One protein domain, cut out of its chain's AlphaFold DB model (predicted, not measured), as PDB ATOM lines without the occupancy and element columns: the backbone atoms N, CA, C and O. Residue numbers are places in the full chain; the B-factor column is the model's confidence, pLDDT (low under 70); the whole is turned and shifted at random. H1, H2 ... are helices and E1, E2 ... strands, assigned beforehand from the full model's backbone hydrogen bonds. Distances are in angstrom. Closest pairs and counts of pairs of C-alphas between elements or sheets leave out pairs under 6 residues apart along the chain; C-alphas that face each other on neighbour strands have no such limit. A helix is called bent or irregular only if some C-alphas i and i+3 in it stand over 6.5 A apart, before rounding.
ATOM      1  N   GLU A 165     -37.445  53.129 -39.017       78.19
ATOM      2  CA  GLU A 165     -37.039  52.883 -40.404       78.19
ATOM      3  C   GLU A 165     -35.615  53.353 -40.676       78.19
ATOM      4  O   GLU A 165     -34.827  52.624 -41.271       78.19
ATOM      5  N   TRP A 166     -35.240  54.537 -40.186       80.69
ATOM      6  CA  TRP A 166     -33.859  55.007 -40.299       80.69
ATOM      7  C   TRP A 166     -32.898  54.046 -39.594       80.69
ATOM      8  O   TRP A 166     -31.870  53.680 -40.155       80.69
ATOM      9  N   MET A 167     -33.242  53.594 -38.383       75.69
ATOM     10  CA  MET A 167     -32.361  52.704 -37.626       75.69
ATOM     11  C   MET A 167     -32.280  51.314 -38.249       75.69
ATOM     12  O   MET A 167     -31.211  50.716 -38.246       75.69
ATOM     13  N   ARG A 168     -33.383  50.817 -38.816       77.94
ATOM     14  CA  ARG A 168     -33.399  49.580 -39.597       77.94
ATOM     15  C   ARG A 168     -32.426  49.674 -40.771       77.94
ATOM     16  O   ARG A 168     -31.622  48.765 -40.935       77.94
ATOM     17  N   ARG A 169     -32.455  50.775 -41.533       79.44
ATOM     18  CA  ARG A 169     -31.506  50.998 -42.637       79.44
ATOM     19  C   ARG A 169     -30.068  51.062 -42.152       79.44
ATOM     20  O   ARG A 169     -29.253  50.292 -42.634       79.44
ATOM     21  N   TYR A 170     -29.793  51.886 -41.143       77.94
ATOM     22  CA  TYR A 170     -28.455  52.015 -40.568       77.94
ATOM     23  C   TYR A 170     -27.894  50.667 -40.090       77.94
ATOM     24  O   TYR A 170     -26.766  50.315 -40.407       77.94
ATOM     25  N   LEU A 171     -28.689  49.873 -39.362       78.06
ATOM     26  CA  LEU A 171     -28.245  48.564 -38.879       78.06
ATOM     27  C   LEU A 171     -27.973  47.588 -40.024       78.06
ATOM     28  O   LEU A 171     -27.009  46.838 -39.940       78.06
ATOM     29  N   ILE A 172     -28.789  47.596 -41.080       78.88
ATOM     30  CA  ILE A 172     -28.544  46.764 -42.265       78.88
ATOM     31  C   ILE A 172     -27.265  47.221 -42.980       78.88
ATOM     32  O   ILE A 172     -26.435  46.381 -43.318       78.88
ATOM     33  N   GLU A 173     -27.069  48.529 -43.149       77.44
ATOM     34  CA  GLU A 173     -25.897  49.103 -43.818       77.44
ATOM     35  C   GLU A 173     -24.580  48.839 -43.077       77.44
ATOM     36  O   GLU A 173     -23.559  48.616 -43.732       77.44
ATOM     37  N   GLU A 174     -24.593  48.867 -41.744       76.19
ATOM     38  CA  GLU A 174     -23.412  48.635 -40.900       76.19
ATOM     39  C   GLU A 174     -23.209  47.151 -40.543       76.19
ATOM     40  O   GLU A 174     -22.145  46.755 -40.057       76.19
ATOM     41  N   SER A 175     -24.213  46.297 -40.770       77.75
ATOM     42  CA  SER A 175     -24.103  44.869 -40.471       77.75
ATOM     43  C   SER A 175     -23.193  44.144 -41.463       77.75
ATOM     44  O   SER A 175     -23.288  44.309 -42.676       77.75
ATOM     45  N   LYS A 176     -22.325  43.277 -40.933       79.44
ATOM     46  CA  LYS A 176     -21.510  42.350 -41.740       79.44
ATOM     47  C   LYS A 176     -22.259  41.063 -42.079       79.44
ATOM     48  O   LYS A 176     -21.964  40.424 -43.080       79.44
ATOM     49  N   ILE A 177     -23.186  40.670 -41.208       84.81
ATOM     50  CA  ILE A 177     -24.009  39.468 -41.328       84.81
ATOM     51  C   ILE A 177     -25.432  39.870 -40.980       84.81
ATOM     52  O   ILE A 177     -25.666  40.516 -39.957       84.81
ATOM     53  N   LEU A 178     -26.372  39.442 -41.813       84.81
ATOM     54  CA  LEU A 178     -27.787  39.645 -41.597       84.81
ATOM     55  C   LEU A 178     -28.498  38.296 -41.621       84.81
ATOM     56  O   LEU A 178     -28.345  37.518 -42.558       84.81
ATOM     57  N   LEU A 179     -29.287  38.043 -40.583       86.19
ATOM     58  CA  LEU A 179     -30.106  36.845 -40.468       86.19
ATOM     59  C   LEU A 179     -31.559  37.230 -40.734       86.19
ATOM     60  O   LEU A 179     -32.079  38.168 -40.127       86.19
ATOM     61  N   SER A 180     -32.203  36.519 -41.652       82.56
ATOM     62  CA  SER A 180     -33.590  36.757 -42.039       82.56
ATOM     63  C   SER A 180     -34.267  35.439 -42.397       82.56
ATOM     64  O   SER A 180     -33.595  34.464 -42.736       82.56
ATOM     65  N   THR A 181     -35.594  35.409 -42.310       83.38
ATOM     66  CA  THR A 181     -36.389  34.322 -42.883       83.38
ATOM     67  C   THR A 181     -36.511  34.533 -44.399       83.38
ATOM     68  O   THR A 181     -36.439  35.678 -44.858       83.38
ATOM     69  N   PRO A 182     -36.733  33.475 -45.200       78.00
ATOM     70  CA  PRO A 182     -36.906  33.628 -46.646       78.00
ATOM     71  C   PRO A 182     -38.033  34.608 -47.021       78.00
ATOM     72  O   PRO A 182     -37.857  35.452 -47.897       78.00
ATOM     73  N   SER A 183     -39.151  34.585 -46.284       75.75
ATOM     74  CA  SER A 183     -40.290  35.486 -46.499       75.75
ATOM     75  C   SER A 183     -39.983  36.957 -46.201       75.75
ATOM     76  O   SER A 183     -40.494  37.843 -46.886       75.75
ATOM     77  N   ASP A 184     -39.141  37.238 -45.203       77.75
ATOM     78  CA  ASP A 184     -38.802  38.612 -44.805       77.75
ATOM     79  C   ASP A 184     -37.662  39.215 -45.640       77.75
ATOM     80  O   ASP A 184     -37.444  40.434 -45.607       77.75
ATOM     81  N   ALA A 185     -36.961  38.392 -46.425       77.75
ATOM     82  CA  ALA A 185     -35.834  38.816 -47.249       77.75
ATOM     83  C   ALA A 185     -36.225  39.876 -48.294       77.75
ATOM     84  O   ALA A 185     -35.407  40.733 -48.634       77.75
ATOM     85  N   HIS A 186     -37.491  39.916 -48.727       74.31
ATOM     86  CA  HIS A 186     -37.998  40.962 -49.626       74.31
ATOM     87  C   HIS A 186     -37.815  42.381 -49.049       74.31
ATOM     88  O   HIS A 186     -37.553  43.334 -49.784       74.31
ATOM     89  N   GLY A 187     -37.878  42.542 -47.722       74.31
ATOM     90  CA  GLY A 187     -37.644  43.830 -47.058       74.31
ATOM     91  C   GLY A 187     -36.204  44.347 -47.179       74.31
ATOM     92  O   GLY A 187     -35.948  45.513 -46.886       74.31
ATOM     93  N   LEU A 188     -35.266  43.502 -47.612       77.62
ATOM     94  CA  LEU A 188     -33.854  43.845 -47.797       77.62
ATOM     95  C   LEU A 188     -33.558  44.391 -49.187       77.62
ATOM     96  O   LEU A 188     -32.555  45.086 -49.364       77.62
ATOM     97  N   HIS A 189     -34.452  44.148 -50.143       74.38
ATOM     98  CA  HIS A 189     -34.319  44.617 -51.516       74.38
ATOM     99  C   HIS A 189     -34.156  46.143 -51.587       74.38
ATOM    100  O   HIS A 189     -33.315  46.653 -52.315       74.38
ATOM    101  N   TYR A 190     -34.904  46.882 -50.764       68.12
ATOM    102  CA  TYR A 190     -34.912  48.351 -50.774       68.12
ATOM    103  C   TYR A 190     -33.902  48.997 -49.820       68.12
ATOM    104  O   TYR A 190     -33.796  50.220 -49.771       68.12
ATOM    105  N   VAL A 191     -33.210  48.193 -49.011       68.56
ATOM    106  CA  VAL A 191     -32.388  48.689 -47.897       68.56
ATOM    107  C   VAL A 191     -30.922  48.288 -48.030       68.56
ATOM    108  O   VAL A 191     -30.053  48.964 -47.493       68.56
ATOM    109  N   SER A 192     -30.627  47.205 -48.748       62.62
ATOM    110  CA  SER A 192     -29.285  46.620 -48.772       62.62
ATOM    111  C   SER A 192     -28.257  47.376 -49.617       62.62
ATOM    112  O   SER A 192     -27.081  47.048 -49.494       62.62
ATOM    113  N   ASN A 193     -28.657  48.392 -50.401       63.62
ATOM    114  CA  ASN A 193     -27.780  49.330 -51.126       63.62
ATOM    115  C   ASN A 193     -26.537  48.645 -51.748       63.62
ATOM    116  O   ASN A 193     -25.406  49.097 -51.583       63.62
ATOM    117  N   ASP A 194     -26.754  47.482 -52.369       65.81
ATOM    118  CA  ASP A 194     -25.739  46.654 -53.032       65.81
ATOM    119  C   ASP A 194     -24.611  46.064 -52.153       65.81
ATOM    120  O   ASP A 194     -23.570  45.611 -52.642       65.81
ATOM    121  N   LYS A 195     -24.806  46.002 -50.831       70.44
ATOM    122  CA  LYS A 195     -23.811  45.460 -49.886       70.44
ATOM    123  C   LYS A 195     -23.879  43.943 -49.692       70.44
ATOM    124  O   LYS A 195     -22.860  43.331 -49.372       70.44
ATOM    125  N   ILE A 196     -25.043  43.317 -49.872       80.06
ATOM    126  CA  ILE A 196     -25.204  41.870 -49.650       80.06
ATOM    127  C   ILE A 196     -24.718  41.115 -50.888       80.06
ATOM    128  O   ILE A 196     -25.417  41.053 -51.892       80.06
ATOM    129  N   ARG A 197     -23.518  40.530 -50.798       85.19
ATOM    130  CA  ARG A 197     -22.872  39.806 -51.910       85.19
ATOM    131  C   ARG A 197     -23.014  38.291 -51.850       85.19
ATOM    132  O   ARG A 197     -22.805  37.618 -52.858       85.19
ATOM    133  N   MET A 198     -23.328  37.759 -50.676       87.25
ATOM    134  CA  MET A 198     -23.430  36.329 -50.427       87.25
ATOM    135  C   MET A 198     -24.720  36.027 -49.677       87.25
ATOM    136  O   MET A 198     -25.022  36.680 -48.678       87.25
ATOM    137  N   LEU A 199     -25.442  35.015 -50.147       88.31
ATOM    138  CA  LEU A 199     -26.614  34.460 -49.485       88.31
ATOM    139  C   LEU A 199     -26.323  33.019 -49.066       88.31
ATOM    140  O   LEU A 199     -25.892  32.202 -49.879       88.31
ATOM    141  N   ILE A 200     -26.584  32.708 -47.799       89.88
ATOM    142  CA  ILE A 200     -26.492  31.352 -47.258       89.88
ATOM    143  C   ILE A 200     -27.894  30.943 -46.812       89.88
ATOM    144  O   ILE A 200     -28.478  31.591 -45.943       89.88
ATOM    145  N   VAL A 201     -28.427  29.878 -47.405       88.50
ATOM    146  CA  VAL A 201     -29.736  29.314 -47.061       88.50
ATOM    147  C   VAL A 201     -29.506  28.044 -46.257       88.50
ATOM    148  O   VAL A 201     -29.013  27.048 -46.781       88.50
ATOM    149  N   ILE A 202     -29.842  28.094 -44.971       87.69
ATOM    150  CA  ILE A 202     -29.738  26.956 -44.053       87.69
ATOM    151  C   ILE A 202     -31.065  26.191 -44.070       87.69
ATOM    152  O   ILE A 202     -32.127  26.807 -44.033       87.69
ATOM    153  N   GLY A 203     -31.003  24.861 -44.098       84.31
ATOM    154  CA  GLY A 203     -32.184  24.003 -44.192       84.31
ATOM    155  C   GLY A 203     -32.817  24.004 -45.583       84.31
ATOM    156  O   GLY A 203     -34.022  23.814 -45.698       84.31
ATOM    157  N   ALA A 204     -32.026  24.222 -46.638       83.94
ATOM    158  CA  ALA A 204     -32.522  24.382 -48.005       83.94
ATOM    159  C   ALA A 204     -33.390  23.201 -48.490       83.94
ATOM    160  O   ALA A 204     -34.355  23.434 -49.207       83.94
ATOM    161  N   ALA A 205     -33.119  21.974 -48.029       80.81
ATOM    162  CA  ALA A 205     -33.909  20.777 -48.347       80.81
ATOM    163  C   ALA A 205     -35.372  20.841 -47.856       80.81
ATOM    164  O   ALA A 205     -36.241  20.148 -48.371       80.81
ATOM    165  N   GLN A 206     -35.667  21.684 -46.862       79.94
ATOM    166  CA  GLN A 206     -37.005  21.816 -46.276       79.94
ATOM    167  C   GLN A 206     -37.758  23.054 -46.770       79.94
ATOM    168  O   GLN A 206     -38.917  23.238 -46.399       79.94
ATOM    169  N   ILE A 207     -37.133  23.922 -47.564       78.31
ATOM    170  CA  ILE A 207     -37.730  25.191 -47.988       78.31
ATOM    171  C   ILE A 207     -38.221  25.047 -49.426       78.31
ATOM    172  O   ILE A 207     -37.526  24.503 -50.282       78.31
ATOM    173  N   LYS A 208     -39.427  25.541 -49.715       79.75
ATOM    174  CA  LYS A 208     -39.945  25.515 -51.090       79.75
ATOM    175  C   LYS A 208     -39.182  26.520 -51.936       79.75
ATOM    176  O   LYS A 208     -38.898  27.621 -51.473       79.75
ATOM    177  N   GLU A 209     -38.941  26.194 -53.201       78.50
ATOM    178  CA  GLU A 209     -38.256  27.096 -54.133       78.50
ATOM    179  C   GLU A 209     -38.879  28.503 -54.114       78.50
ATOM    180  O   GLU A 209     -38.181  29.495 -53.905       78.50
ATOM    181  N   CYS A 210     -40.213  28.581 -54.186       79.50
ATOM    182  CA  CYS A 210     -40.960  29.839 -54.175       79.50
ATOM    183  C   CYS A 210     -40.778  30.687 -52.904       79.50
ATOM    184  O   CYS A 210     -40.964  31.902 -52.959       79.50
ATOM    185  N   GLU A 211     -40.394  30.084 -51.777       76.69
ATOM    186  CA  GLU A 211     -40.135  30.796 -50.523       76.69
ATOM    187  C   GLU A 211     -38.752  31.465 -50.532       76.69
ATOM    188  O   GLU A 211     -38.564  32.481 -49.866       76.69
ATOM    189  N   VAL A 212     -37.799  30.954 -51.323       79.12
ATOM    190  CA  VAL A 212     -36.423  31.484 -51.414       79.12
ATOM    191  C   VAL A 212     -36.242  32.449 -52.588       79.12
ATOM    192  O   VAL A 212     -35.348  33.296 -52.542       79.12
ATOM    193  N   VAL A 213     -37.117  32.414 -53.601       83.19
ATOM    194  CA  VAL A 213     -37.074  33.328 -54.764       83.19
ATOM    195  C   VAL A 213     -36.972  34.800 -54.344       83.19
ATOM    196  O   VAL A 213     -36.215  35.567 -54.944       83.19
ATOM    197  N   ALA A 214     -37.671  35.201 -53.279       75.75
ATOM    198  CA  ALA A 214     -37.611  36.570 -52.764       75.75
ATOM    199  C   ALA A 214     -36.202  36.966 -52.282       75.75
ATOM    200  O   ALA A 214     -35.781  38.104 -52.485       75.75
ATOM    201  N   ALA A 215     -35.457  36.029 -51.689       75.94
ATOM    202  CA  ALA A 215     -34.078  36.239 -51.258       75.94
ATOM    203  C   ALA A 215     -33.094  36.235 -52.438       75.94
ATOM    204  O   ALA A 215     -32.145  37.013 -52.434       75.94
ATOM    205  N   PHE A 216     -33.332  35.412 -53.467       80.75
ATOM    206  CA  PHE A 216     -32.526  35.414 -54.697       80.75
ATOM    207  C   PHE A 216     -32.702  36.679 -55.531       80.75
ATOM    208  O   PHE A 216     -31.799  37.058 -56.266       80.75
ATOM    209  N   SER A 217     -33.838  37.357 -55.383       76.88
ATOM    210  CA  SER A 217     -34.127  38.596 -56.111       76.88
ATOM    211  C   SER A 217     -33.343  39.812 -55.587       76.88
ATOM    212  O   SER A 217     -33.573  40.921 -56.060       76.88
ATOM    213  N   LEU A 218     -32.446  39.659 -54.603       80.06
ATOM    214  CA  LEU A 218     -31.640  40.773 -54.098       80.06
ATOM    215  C   LEU A 218     -30.590  41.211 -55.145       80.06
ATOM    216  O   LEU A 218     -29.829  40.374 -55.630       80.06
ATOM    217  N   PRO A 219     -30.485  42.518 -55.449       74.00
ATOM    218  CA  PRO A 219     -29.831  43.022 -56.665       74.00
ATOM    219  C   PRO A 219     -28.311  42.799 -56.762       74.00
ATOM    220  O   PRO A 219     -27.750  42.956 -57.842       74.00
ATOM    221  N   SER A 220     -27.641  42.417 -55.669       78.00
ATOM    222  CA  SER A 220     -26.171  42.353 -55.586       78.00
ATOM    223  C   SER A 220     -25.597  41.016 -55.117       78.00
ATOM    224  O   SER A 220     -24.412  40.931 -54.781       78.00
ATOM    225  N   ILE A 221     -26.402  39.951 -55.108       83.88
ATOM    226  CA  ILE A 221     -25.907  38.616 -54.766       83.88
ATOM    227  C   ILE A 221     -25.018  38.093 -55.901       83.88
ATOM    228  O   ILE A 221     -25.481  37.863 -57.012       83.88
ATOM    229  N   GLY A 222     -23.742  37.850 -55.595       83.81
ATOM    230  CA  GLY A 222     -22.804  37.168 -56.492       83.81
ATOM    231  C   GLY A 222     -22.611  35.686 -56.160       83.81
ATOM    232  O   GLY A 222     -22.182  34.916 -57.014       83.81
ATOM    233  N   HIS A 223     -22.923  35.275 -54.926       88.25
ATOM    234  CA  HIS A 223     -22.718  33.904 -54.453       88.25
ATOM    235  C   HIS A 223     -23.899  33.403 -53.621       88.25
ATOM    236  O   HIS A 223     -24.360  34.089 -52.706       88.25
ATOM    237  N   ILE A 224     -24.341  32.176 -53.899       89.12
ATOM    238  CA  ILE A 224     -25.412  31.495 -53.167       89.12
ATOM    239  C   ILE A 224     -24.877  30.152 -52.675       89.12
ATOM    240  O   ILE A 224     -24.326  29.378 -53.455       89.12
ATOM    241  N   SER A 225     -25.047  29.875 -51.384       89.62
ATOM    242  CA  SER A 225     -24.767  28.571 -50.783       89.62
ATOM    243  C   SER A 225     -26.048  28.011 -50.175       89.62
ATOM    244  O   SER A 225     -26.656  28.638 -49.305       89.62
ATOM    245  N   LEU A 226     -26.470  26.845 -50.661       88.81
ATOM    246  CA  LEU A 226     -27.631  26.116 -50.161       88.81
ATOM    247  C   LEU A 226     -27.128  24.960 -49.301       88.81
ATOM    248  O   LEU A 226     -26.365  24.122 -49.774       88.81
ATOM    249  N   ILE A 227     -27.531  24.940 -48.035       88.62
ATOM    250  CA  ILE A 227     -27.139  23.914 -47.072       88.62
ATOM    251  C   ILE A 227     -28.416  23.222 -46.617       88.62
ATOM    252  O   ILE A 227     -29.255  23.835 -45.960       88.62
ATOM    253  N   GLY A 228     -28.573  21.951 -46.963       83.94
ATOM    254  CA  GLY A 228     -29.736  21.141 -46.624       83.94
ATOM    255  C   GLY A 228     -29.345  19.685 -46.423       83.94
ATOM    256  O   GLY A 228     -28.299  19.253 -46.896       83.94
ATOM    257  N   ASP A 229     -30.177  18.963 -45.681       84.25
ATOM    258  CA  ASP A 229     -30.093  17.515 -45.539       84.25
ATOM    259  C   ASP A 229     -31.316  16.908 -46.225       84.25
ATOM    260  O   ASP A 229     -32.433  17.018 -45.713       84.25
ATOM    261  N   ASP A 230     -31.098  16.302 -47.388       74.69
ATOM    262  CA  ASP A 230     -32.156  15.721 -48.220       74.69
ATOM    263  C   ASP A 230     -32.799  14.480 -47.571       74.69
ATOM    264  O   ASP A 230     -33.858  14.031 -48.005       74.69
ATOM    265  N   ALA A 231     -32.194  13.929 -46.510       73.06
ATOM    266  CA  ALA A 231     -32.780  12.836 -45.735       73.06
ATOM    267  C   ALA A 231     -33.859  13.310 -44.737       73.06
ATOM    268  O   ALA A 231     -34.544  12.480 -44.131       73.06
ATOM    269  N   GLN A 232     -34.022  14.625 -44.543       64.19
ATOM    270  CA  GLN A 232     -35.055  15.201 -43.677       64.19
ATOM    271  C   GLN A 232     -36.349  15.465 -44.461       64.19
ATOM    272  O   GLN A 232     -36.332  15.775 -45.646       64.19
ATOM    273  N   LEU A 233     -37.499  15.330 -43.791       63.81
ATOM    274  CA  LEU A 233     -38.819  15.456 -44.420       63.81
ATOM    275  C   LEU A 233     -39.012  16.831 -45.083       63.81
ATOM    276  O   LEU A 233     -38.873  17.865 -44.427       63.81
ATOM    277  N   CYS A 234     -39.406  16.829 -46.361       61.03
ATOM    278  CA  CYS A 234     -39.803  18.037 -47.082       61.03
ATOM    279  C   CYS A 234     -40.974  18.759 -46.399       61.03
ATOM    280  O   CYS A 234     -41.872  18.146 -45.814       61.03
ATOM    281  N   SER A 235     -40.989  20.085 -46.532       65.06
ATOM    282  CA  SER A 235     -42.055  20.953 -46.029       65.06
ATOM    283  C   SER A 235     -43.436  20.520 -46.546       65.06
ATOM    284  O   SER A 235     -43.626  20.391 -47.761       65.06
ATOM    285  N   PRO A 236     -44.436  20.329 -45.663       63.44
ATOM    286  CA  PRO A 236     -45.762  19.913 -46.088       63.44
ATOM    287  C   PRO A 236     -46.407  20.978 -46.992       63.44
ATOM    288  O   PRO A 236     -46.496  22.173 -46.672       63.44
ATOM    289  N   THR A 237     -46.890  20.557 -48.159       60.62
ATOM    290  CA  THR A 237     -47.766  21.367 -49.011       60.62
ATOM    291  C   THR A 237     -49.211  21.178 -48.563       60.62
ATOM    292  O   THR A 237     -49.689  20.057 -48.467       60.62
ATOM    293  N   LYS A 238     -49.952  22.271 -48.339       61.12
ATOM    294  CA  LYS A 238     -51.390  22.210 -47.996       61.12
ATOM    295  C   LYS A 238     -52.280  21.682 -49.137       61.12
ATOM    296  O   LYS A 238     -53.469  21.494 -48.932       61.12
ATOM    297  N   SER A 239     -51.718  21.500 -50.331       64.88
ATOM    298  CA  SER A 239     -52.405  21.049 -51.541       64.88
ATOM    299  C   SER A 239     -51.790  19.736 -52.018       64.88
ATOM    300  O   SER A 239     -50.589  19.690 -52.295       64.88
ATOM    301  N   GLU A 240     -52.611  18.691 -52.144       61.72
ATOM    302  CA  GLU A 240     -52.209  17.392 -52.708       61.72
ATOM    303  C   GLU A 240     -51.785  17.522 -54.178       61.72
ATOM    304  O   GLU A 240     -50.815  16.903 -54.603       61.72
ATOM    305  N   VAL A 241     -52.438  18.404 -54.940       63.22
ATOM    306  CA  VAL A 241     -52.118  18.639 -56.358       63.22
ATOM    307  C   VAL A 241     -50.708  19.215 -56.517       63.22
ATOM    308  O   VAL A 241     -49.968  18.826 -57.416       63.22
ATOM    309  N   SER A 242     -50.300  20.113 -55.616       58.88
ATOM    310  CA  SER A 242     -48.947  20.682 -55.623       58.88
ATOM    311  C   SER A 242     -47.884  19.660 -55.216       58.88
ATOM    312  O   SER A 242     -46.776  19.708 -55.737       58.88
ATOM    313  N   HIS A 243     -48.222  18.722 -54.327       58.22
ATOM    314  CA  HIS A 243     -47.318  17.647 -53.915       58.22
ATOM    315  C   HIS A 243     -46.993  16.700 -55.078       58.22
ATOM    316  O   HIS A 243     -45.831  16.388 -55.321       58.22
ATOM    317  N   VAL A 244     -48.018  16.298 -55.839       57.91
ATOM    318  CA  VAL A 244     -47.874  15.390 -56.990       57.91
ATOM    319  C   VAL A 244     -47.023  16.016 -58.099       57.91
ATOM    320  O   VAL A 244     -46.184  15.337 -58.684       57.91
ATOM    321  N   ILE A 245     -47.188  17.315 -58.367       56.25
ATOM    322  CA  ILE A 245     -46.412  18.020 -59.402       56.25
ATOM    323  C   ILE A 245     -44.942  18.190 -58.993       56.25
ATOM    324  O   ILE A 245     -44.060  18.080 -59.841       56.25
ATOM    325  N   LEU A 246     -44.661  18.431 -57.707       55.50
ATOM    326  CA  LEU A 246     -43.286  18.561 -57.215       55.50
ATOM    327  C   LEU A 246     -42.530  17.222 -57.229       55.50
ATOM    328  O   LEU A 246     -41.351  17.215 -57.555       55.50
ATOM    329  N   GLN A 247     -43.204  16.100 -56.952       52.50
ATOM    330  CA  GLN A 247     -42.603  14.757 -57.023       52.50
ATOM    331  C   GLN A 247     -42.417  14.230 -58.453       52.50
ATOM    332  O   GLN A 247     -41.587  13.360 -58.679       52.50
ATOM    333  N   ALA A 248     -43.192  14.725 -59.421       50.31
ATOM    334  CA  ALA A 248     -43.068  14.317 -60.822       50.31
ATOM    335  C   ALA A 248     -41.891  14.991 -61.557       50.31
ATOM    336  O   ALA A 248     -41.516  14.534 -62.634       50.31
ATOM    337  N   ASN A 249     -41.336  16.072 -60.997       44.84
ATOM    338  CA  ASN A 249     -40.267  16.878 -61.598       44.84
ATOM    339  C   ASN A 249     -38.908  16.758 -60.866       44.84
ATOM    340  O   ASN A 249     -37.978  17.485 -61.218       44.84
TER     341      ASN A 249
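AT A GLANCE: This is residues 165 to 249 of the 250 residues of an uncharacterized protein of Aegilops tauschii subsp. strangulata (UniProt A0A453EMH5). A loose, elongated domain has a small middle part, in which two parallel strands, E1 and E2, run side by side and two short helices, H2 and H3, pair with each other, H3 passing near E1. H1 lies out at one far end and H4 at the other, reached by a long link, with residues 238 to 245 sticking out free. The printed part has 85 residues with four named helices and two named strands, in the order H1, H2, E1, H3, E2, H4; the sheet's order is E1, E2, all parallel, and the class is mixed, helices and strands. The radius of gyration of the C-alphas is 15.1 A, and the spans are 44 by 22 by 18 A.

IN THESE COORDINATES: H1, residues 165 to 174, begins with C-alpha 165 at (-37.039, 52.883, -40.404) and is 14.3 A long from first to last C-alpha. H2, residues 183 to 188, measures 10.6 A. E1, residues 198 to 202, begins with C-alpha 198 at (-23.430, 36.329, -50.427) and measures 13.0 A. H3, residues 209 to 216, measures 10.1 A. H2 and H3 are only just irregular: C-alphas 183 and 186 are 6.7 A apart, and so are C-alphas 211 and 214. E2, residues 223 to 227, measures 13.2 A. H4, residues 240 to 248, measures 12.6 A and ends with C-alpha 248 at (-43.068, 14.317, -60.822).

HOW THE PARTS SIT: E1 and E2 are parallel neighbours, with 10 degrees between their directions; C-alphas 200 and 225 face each other at 4.8 A. N 201 and O 225, and N 225 and O 199, are within hydrogen-bond range, each pair at 2.9 A. E1, H3 and E2 form a strand-helix-strand unit, two parallel neighbour strands with a helix between them in the chain, and its crossover is right-handed. The closest C-alphas of E1 and H3, those of Leu 199 and Ala 215, are 7.9 A apart. H2 and H3 touch, their closest C-alphas being those of Ala 185 and Ala 215 at 5.1 A; they run the same way at a shallow tilt of 14 degrees. H1 is only just apart from H2, at 8.2 A. H4 is apart from H1, H2, H3 and E1. Every O i to N i+4 pair is within hydrogen-bond range in H1 and H4. In H2 0 of 2 such pairs are, beside 2 of 3 O i to N i+3 pairs, and in H3 2 of 4 are.

THE WHOLE: The outline is only just a rod. The two C-alphas farthest apart, those of Trp 166 and Ala 248, are 46.5 A apart. The printed part has no cut. The link from E2 to H4, residues 228 to 239, is long; the other links are short. The mean pLDDT of the printed part is 75.2, and residues 190 to 194 and 232 to 249 are under 70.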